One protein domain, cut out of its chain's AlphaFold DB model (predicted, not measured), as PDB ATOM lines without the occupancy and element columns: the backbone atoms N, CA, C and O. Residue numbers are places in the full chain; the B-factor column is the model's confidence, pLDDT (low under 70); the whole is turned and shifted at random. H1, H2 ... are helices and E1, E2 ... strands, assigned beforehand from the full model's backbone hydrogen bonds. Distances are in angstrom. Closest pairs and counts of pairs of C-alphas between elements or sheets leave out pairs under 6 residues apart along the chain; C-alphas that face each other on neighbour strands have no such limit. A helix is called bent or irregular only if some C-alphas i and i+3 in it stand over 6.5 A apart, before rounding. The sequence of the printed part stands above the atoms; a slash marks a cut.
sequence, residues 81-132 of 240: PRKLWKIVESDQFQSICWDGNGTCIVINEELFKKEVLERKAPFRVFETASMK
ATOM      1  N   PRO A  81       4.092  -4.972  98.027       77.81
ATOM      2  CA  PRO A  81       2.846  -5.688  97.736       77.81
ATOM      3  C   PRO A  81       1.602  -4.975  98.269       77.81
ATOM      4  O   PRO A  81       0.579  -4.933  97.594       77.81
ATOM      5  N   ARG A  82       1.692  -4.364  99.457       78.62
ATOM      6  CA  ARG A  82       0.579  -3.609 100.050       78.62
ATOM      7  C   ARG A  82       0.258  -2.346  99.254       78.62
ATOM      8  O   ARG A  82      -0.915  -2.041  99.071       78.62
ATOM      9  N   LYS A  83       1.280  -1.648  98.742       84.00
ATOM     10  CA  LYS A  83       1.084  -0.500  97.839       84.00
ATOM     11  C   LYS A  83       0.372  -0.927  96.562       84.00
ATOM     12  O   LYS A  83      -0.595  -0.286  96.177       84.00
ATOM     13  N   LEU A  84       0.840  -2.014  95.942       81.38
ATOM     14  CA  LEU A  84       0.256  -2.549  94.713       81.38
ATOM     15  C   LEU A  84      -1.205  -2.962  94.917       81.38
ATOM     16  O   LEU A  84      -2.056  -2.588  94.124       81.38
ATOM     17  N   TRP A  85      -1.509  -3.672  96.004       82.19
ATOM     18  CA  TRP A  85      -2.883  -4.059  96.322       82.19
ATOM     19  C   TRP A  85      -3.793  -2.841  96.497       82.19
ATOM     20  O   TRP A  85      -4.867  -2.774  95.910       82.19
ATOM     21  N   LYS A  86      -3.336  -1.839  97.254       82.38
ATOM     22  CA  LYS A  86      -4.116  -0.630  97.528       82.38
ATOM     23  C   LYS A  86      -4.451   0.163  96.264       82.38
ATOM     24  O   LYS A  86      -5.563   0.663  96.161       82.38
ATOM     25  N   ILE A  87      -3.525   0.267  95.309       83.50
ATOM     26  CA  ILE A  87      -3.800   0.976  94.048       83.50
ATOM     27  C   ILE A  87      -4.692   0.181  93.092       83.50
ATOM     28  O   ILE A  87      -5.399   0.794  92.311       83.50
ATOM     29  N   VAL A  88      -4.660  -1.155  93.144       79.75
ATOM     30  CA  VAL A  88      -5.535  -2.016  92.326       79.75
ATOM     31  C   VAL A  88      -6.968  -1.998  92.861       79.75
ATOM     32  O   VAL A  88      -7.916  -2.034  92.082       79.75
ATOM     33  N   GLU A  89      -7.123  -1.968  94.186       76.88
ATOM     34  CA  GLU A  89      -8.428  -1.939  94.857       76.88
ATOM     35  C   GLU A  89      -9.078  -0.550  94.804       76.88
ATOM     36  O   GLU A  89     -10.299  -0.413  94.878       76.88
ATOM     37  N   SER A  90      -8.259   0.494  94.693       80.62
ATOM     38  CA  SER A  90      -8.729   1.870  94.644       80.62
ATOM     39  C   SER A  90      -9.235   2.244  93.253       80.62
ATOM     40  O   SER A  90      -8.576   2.037  92.241       80.62
ATOM     41  N   ASP A  91     -10.382   2.908  93.231       80.06
ATOM     42  CA  ASP A  91     -10.984   3.562  92.071       80.06
ATOM     43  C   ASP A  91     -10.293   4.881  91.672       80.06
ATOM     44  O   ASP A  91     -10.597   5.450  90.623       80.06
ATOM     45  N   GLN A  92      -9.324   5.351  92.466       84.06
ATOM     46  CA  GLN A  92      -8.534   6.558  92.187       84.06
ATOM     47  C   GLN A  92      -7.537   6.373  91.036       84.06
ATOM     48  O   GLN A  92      -6.930   7.347  90.584       84.06
ATOM     49  N   PHE A  93      -7.316   5.132  90.602       83.31
ATOM     50  CA  PHE A  93      -6.331   4.779  89.595       83.31
ATOM     51  C   PHE A  93      -7.026   4.120  88.412       83.31
ATOM     52  O   PHE A  93      -7.607   3.047  88.536       83.31
ATOM     53  N   GLN A  94      -6.950   4.751  87.244       81.62
ATOM     54  CA  GLN A  94      -7.548   4.191  86.025       81.62
ATOM     55  C   GLN A  94      -6.561   3.337  85.230       81.62
ATOM     56  O   GLN A  94      -6.956   2.523  84.395       81.62
ATOM     57  N   SER A  95      -5.265   3.524  85.473       80.62
ATOM     58  CA  SER A  95      -4.202   2.823  84.754       80.62
ATOM     59  C   SER A  95      -3.970   1.383  85.208       80.62
ATOM     60  O   SER A  95      -3.223   0.663  84.544       80.62
ATOM     61  N   ILE A  96      -4.578   0.962  86.317       81.06
ATOM     62  CA  ILE A  96      -4.401  -0.358  86.913       81.06
ATOM     63  C   ILE A  96      -5.739  -0.882  87.427       81.06
ATOM     64  O   ILE A  96      -6.457  -0.177  88.123       81.06
ATOM     65  N   CYS A  97      -6.089  -2.115  87.075       78.56
ATOM     66  CA  CYS A  97      -7.339  -2.732  87.514       78.56
ATOM     67  C   CYS A  97      -7.260  -4.258  87.461       78.56
ATOM     68  O   CYS A  97      -6.323  -4.830  86.904       78.56
ATOM     69  N   TRP A  98      -8.262  -4.930  88.020       74.75
ATOM     70  CA  TRP A  98      -8.483  -6.350  87.764       74.75
ATOM     71  C   TRP A  98      -9.031  -6.581  86.350       74.75
ATOM     72  O   TRP A  98      -9.805  -5.775  85.829       74.75
ATOM     73  N   ASP A  99      -8.681  -7.708  85.730       69.56
ATOM     74  CA  ASP A  99      -9.368  -8.155  84.521       69.56
ATOM     75  C   ASP A  99     -10.821  -8.531  84.802       69.56
ATOM     76  O   ASP A  99     -11.247  -8.694  85.944       69.56
ATOM     77  N   GLY A 100     -11.599  -8.719  83.733       67.75
ATOM     78  CA  GLY A 100     -13.018  -9.067  83.847       67.75
ATOM     79  C   GLY A 100     -13.298 -10.341  84.651       67.75
ATOM     80  O   GLY A 100     -14.416 -10.508  85.126       67.75
ATOM     81  N   ASN A 101     -12.287 -11.191  84.833       63.12
ATOM     82  CA  ASN A 101     -12.373 -12.446  85.566       63.12
ATOM     83  C   ASN A 101     -11.821 -12.336  86.999       63.12
ATOM     84  O   ASN A 101     -11.788 -13.347  87.693       63.12
ATOM     85  N   GLY A 102     -11.337 -11.165  87.435       60.62
ATOM     86  CA  GLY A 102     -10.785 -10.956  88.781       60.62
ATOM     87  C   GLY A 102      -9.534 -11.782  89.077       60.62
ATOM     88  O   GLY A 102      -9.207 -12.044  90.227       60.62
ATOM     89  N   THR A 103      -8.858 -12.259  88.038       53.62
ATOM     90  CA  THR A 103      -7.749 -13.198  88.173       53.62
ATOM     91  C   THR A 103      -6.410 -12.503  87.922       53.62
ATOM     92  O   THR A 103      -5.416 -12.924  88.501       53.62
ATOM     93  N   CYS A 104      -6.342 -11.447  87.090       57.81
ATOM     94  CA  CYS A 104      -5.101 -10.692  86.832       57.81
ATOM     95  C   CYS A 104      -5.253  -9.218  87.067       57.81
ATOM     96  O   CYS A 104      -6.313  -8.653  86.844       57.81
ATOM     97  N   ILE A 105      -4.116  -8.607  87.363       75.88
ATOM     98  CA  ILE A 105      -3.943  -7.173  87.298       75.88
ATOM     99  C   ILE A 105      -3.591  -6.802  85.854       75.88
ATOM    100  O   ILE A 105      -2.630  -7.320  85.284       75.88
ATOM    101  N   VAL A 106      -4.380  -5.911  85.270       74.69
ATOM    102  CA  VAL A 106      -4.147  -5.282  83.972       74.69
ATOM    103  C   VAL A 106      -3.576  -3.895  84.230       74.69
ATOM    104  O   VAL A 106      -4.127  -3.136  85.023       74.69
ATOM    105  N   ILE A 107      -2.464  -3.570  83.568       80.19
ATOM    106  CA  ILE A 107      -1.802  -2.268  83.685       80.19
ATOM    107  C   ILE A 107      -1.685  -1.654  82.294       80.19
ATOM    108  O   ILE A 107      -1.065  -2.240  81.406       80.19
ATOM    109  N   ASN A 108      -2.245  -0.460  82.106       80.00
ATOM    110  CA  ASN A 108      -1.975   0.354  80.927       80.00
ATOM    111  C   ASN A 108      -0.655   1.102  81.139       80.00
ATOM    112  O   ASN A 108      -0.606   2.065  81.899       80.00
ATOM    113  N   GLU A 109       0.413   0.656  80.477       78.62
ATOM    114  CA  GLU A 109       1.776   1.135  80.722       78.62
ATOM    115  C   GLU A 109       1.924   2.662  80.600       78.62
ATOM    116  O   GLU A 109       2.559   3.299  81.445       78.62
ATOM    117  N   GLU A 110       1.352   3.261  79.556       80.12
ATOM    118  CA  GLU A 110       1.514   4.690  79.274       80.12
ATOM    119  C   GLU A 110       0.787   5.558  80.298       80.12
ATOM    120  O   GLU A 110       1.344   6.543  80.794       80.12
ATOM    121  N   LEU A 111      -0.441   5.169  80.649       79.88
ATOM    122  CA  LEU A 111      -1.219   5.860  81.672       79.88
ATOM    123  C   LEU A 111      -0.619   5.636  83.057       79.88
ATOM    124  O   LEU A 111      -0.542   6.573  83.841       79.88
ATOM    125  N   PHE A 112      -0.120   4.434  83.339       84.44
ATOM    126  CA  PHE A 112       0.449   4.087  84.637       84.44
ATOM    127  C   PHE A 112       1.733   4.857  84.930       84.44
ATOM    128  O   PHE A 112       1.968   5.271  86.067       84.44
ATOM    129  N   LYS A 113       2.562   5.103  83.908       84.06
ATOM    130  CA  LYS A 113       3.738   5.969  84.051       84.06
ATOM    131  C   LYS A 113       3.340   7.359  84.540       84.06
ATOM    132  O   LYS A 113       3.828   7.789  85.580       84.06
ATOM    133  N   LYS A 114       2.409   8.009  83.842       86.12
ATOM    134  CA  LYS A 114       1.964   9.377  84.150       86.12
ATOM    135  C   LYS A 114       1.187   9.456  85.460       86.12
ATOM    136  O   LYS A 114       1.406  10.352  86.268       86.12
ATOM    137  N   GLU A 115       0.280   8.509  85.669       86.06
ATOM    138  CA  GLU A 115      -0.603   8.487  86.825       86.06
ATOM    139  C   GLU A 115       0.160   8.057  88.077       86.06
ATOM    140  O   GLU A 115       0.036   8.712  89.096       86.06
ATOM    141  N   VAL A 116       0.976   7.002  88.062       86.50
ATOM    142  CA  VAL A 116       1.538   6.407  89.293       86.50
ATOM    143  C   VAL A 116       3.027   6.678  89.478       86.50
ATOM    144  O   VAL A 116       3.445   7.035  90.582       86.50
ATOM    145  N   LEU A 117       3.834   6.503  88.430       86.00
ATOM    146  CA  LEU A 117       5.300   6.570  88.534       86.00
ATOM    147  C   LEU A 117       5.844   8.005  88.515       86.00
ATOM    148  O   LEU A 117       6.840   8.297  89.175       86.00
ATOM    149  N   GLU A 118       5.188   8.906  87.787       86.62
ATOM    150  CA  GLU A 118       5.579  10.315  87.660       86.62
ATOM    151  C   GLU A 118       5.022  11.202  88.787       86.62
ATOM    152  O   GLU A 118       5.391  12.378  88.890       86.62
ATOM    153  N   ARG A 119       4.189  10.654  89.687       85.62
ATOM    154  CA  ARG A 119       3.678  11.396  90.850       85.62
ATOM    155  C   ARG A 119       4.829  11.918  91.715       85.62
ATOM    156  O   ARG A 119       5.708  11.185  92.189       85.62
ATOM    157  N   LYS A 120       4.815  13.233  91.936       82.00
ATOM    158  CA  LYS A 120       5.777  13.930  92.795       82.00
ATOM    159  C   LYS A 120       5.399  13.748  94.267       82.00
ATOM    160  O   LYS A 120       4.247  13.484  94.602       82.00
ATOM    161  N   ALA A 121       6.390  13.876  95.147       75.94
ATOM    162  CA  ALA A 121       6.141  13.911  96.585       75.94
ATOM    163  C   ALA A 121       5.176  15.071  96.925       75.94
ATOM    164  O   ALA A 121       5.268  16.113  96.275       75.94
ATOM    165  N   PRO A 122       4.266  14.914  97.907       73.00
ATOM    166  CA  PRO A 122       4.136  13.798  98.857       73.00
ATOM    167  C   PRO A 122       3.333  12.588  98.341       73.00
ATOM    168  O   PRO A 122       3.398  11.524  98.946       73.00
ATOM    169  N   PHE A 123       2.654  12.698  97.198       78.00
ATOM    170  CA  PHE A 123       1.726  11.685  96.666       78.00
ATOM    171  C   PHE A 123       2.404  10.549  95.881       78.00
ATOM    172  O   PHE A 123       1.783   9.873  95.059       78.00
ATOM    173  N   ARG A 124       3.708  10.352  96.083       85.50
ATOM    174  CA  ARG A 124       4.478   9.335  95.370       85.50
ATOM    175  C   ARG A 124       4.125   7.948  95.910       85.50
ATOM    176  O   ARG A 124       4.418   7.633  97.060       85.50
ATOM    177  N   VAL A 125       3.576   7.099  95.046       84.31
ATOM    178  CA  VAL A 125       3.217   5.713  95.389       84.31
ATOM    179  C   VAL A 125       4.463   4.823  95.428       84.31
ATOM    180  O   VAL A 125       4.764   4.186  96.440       84.31
ATOM    181  N   PHE A 126       5.236   4.805  94.341       84.38
ATOM    182  CA  PHE A 126       6.469   4.024  94.237       84.38
ATOM    183  C   PHE A 126       7.696   4.928  94.186       84.38
ATOM    184  O   PHE A 126       7.681   5.992  93.585       84.38
ATOM    185  N   GLU A 127       8.799   4.482  94.781       83.12
ATOM    186  CA  GLU A 127      10.073   5.217  94.747       83.12
ATOM    187  C   GLU A 127      10.673   5.295  93.341       83.12
ATOM    188  O   GLU A 127      11.420   6.222  93.037       83.12
ATOM    189  N   THR A 128      10.334   4.328  92.487       80.12
ATOM    190  CA  THR A 128      10.815   4.257  91.113       80.12
ATOM    191  C   THR A 128       9.923   5.039  90.156       80.12
ATOM    192  O   THR A 128       8.706   5.038  90.300       80.12
ATOM    193  N   ALA A 129      10.548   5.651  89.150       79.31
ATOM    194  CA  ALA A 129       9.877   6.335  88.050       79.31
ATOM    195  C   ALA A 129       9.820   5.488  86.761       79.31
ATOM    196  O   ALA A 129       9.362   5.970  85.730       79.31
ATOM    197  N   SER A 130      10.316   4.241  86.778       82.44
ATOM    198  CA  SER A 130      10.410   3.413  85.568       82.44
ATOM    199  C   SER A 130       9.619   2.113  85.675       82.44
ATOM    200  O   SER A 130       9.677   1.398  86.680       82.44
ATOM    201  N   MET A 131       8.944   1.759  84.582       81.19
ATOM    202  CA  MET A 131       8.226   0.488  84.472       81.19
ATOM    203  C   MET A 131       9.156  -0.716  84.609       81.19
ATOM    204  O   MET A 131       8.817  -1.672  85.296       81.19
ATOM    205  N   LYS A 132      10.371  -0.647  84.052       80.75
ATOM    206  CA  LYS A 132      11.368  -1.725  84.152       80.75
ATOM    207  C   LYS A 132      11.724  -2.049  85.603       80.75
ATOM    208  O   LYS A 132      11.806  -3.213  85.985       80.75
TER     209      LYS A 132
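AT A GLANCE: This is residues 81 to 132 of the 240 residues of the protein "Heat shock transcription factor, Y-linked" of Pteropus alecto (UniProt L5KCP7). A short two-stranded hairpin, E1 and E2, reaches toward one end of an elongated outline; H1 packs on it with residues 84 to 89, mostly at E1, and H2 follows where E2 ends, with a long unnamed stretch, residues 118 to 132, after it. The turn of the hairpin near Asn 101 and the stretch near Ala 121 make the two far ends. The printed part has 52 residues, with two named helices and two named strands in the order H1, E1, E2, H2; the sheet has the order E1 - E2 and is antiparallel. The class is mixed, helices and strands, though under half of the residues, 24, are in named elements. The whole is compact, with a radius of gyration of the C-alphas of 10.9 A, and its C-alphas span 33 by 20 by 18 A.

IN THESE COORDINATES: Find C-alpha 81 at (2.846, -5.688, 97.736); there H1 begins, and it runs through residues 81 to 89, 12.2 A from first to last C-alpha. After a short link of six residues, look for E1, residues 96 to 98, which begins at C-alpha 96 at (-4.401, -0.358, 86.913) and is 7.3 A long. Another short link of six residues leads to E2, residues 105 to 107, 6.5 A long. Past one residue, a tight link, comes H2, residues 109 to 117, 10.1 A long, ending at C-alpha 117 at (5.300, 6.570, 88.534).

HOW THE PARTS SIT: Start at the hairpin of E1 and E2, which are antiparallel, with 151 degrees between their N-to-C directions. C-alphas 97 and 106 face each other at 5.4 A, and N 97 and O 106 at 3.0 A and N 106 and O 97 at 2.8 A are within hydrogen-bond range. Go next to H1: its closest C-alphas to E1 are those of Val 88 and Cys 97, 5.2 A apart. The closest C-alphas of H1 and E2 are those of Val 88 and Ile 105, 7.4 A apart. For E1 and H2 the closest C-alphas are those of Ile 96 and Phe 112, 7.0 A apart. H1 and H2 are apart. In H1 every O i to N i+4 pair is within hydrogen-bond range; in H2 4 of 5 are. H2 is neither bent nor irregular, but only just: C-alphas 114 and 117 are 6.2 A apart.

THE WHOLE: The two C-alphas farthest apart are those of Asn 101 and Ala 121, at 34.0 A. The printed part has no cut, and no link between its named elements is long. Look at residues 118 to 132 for the long stretch with no named element; its C-alphas lie 8 to 16 A from the mean of all C-alphas. The mean pLDDT of the printed part is 79.0, and the model's confidence is under 70 in residues 99 to 104.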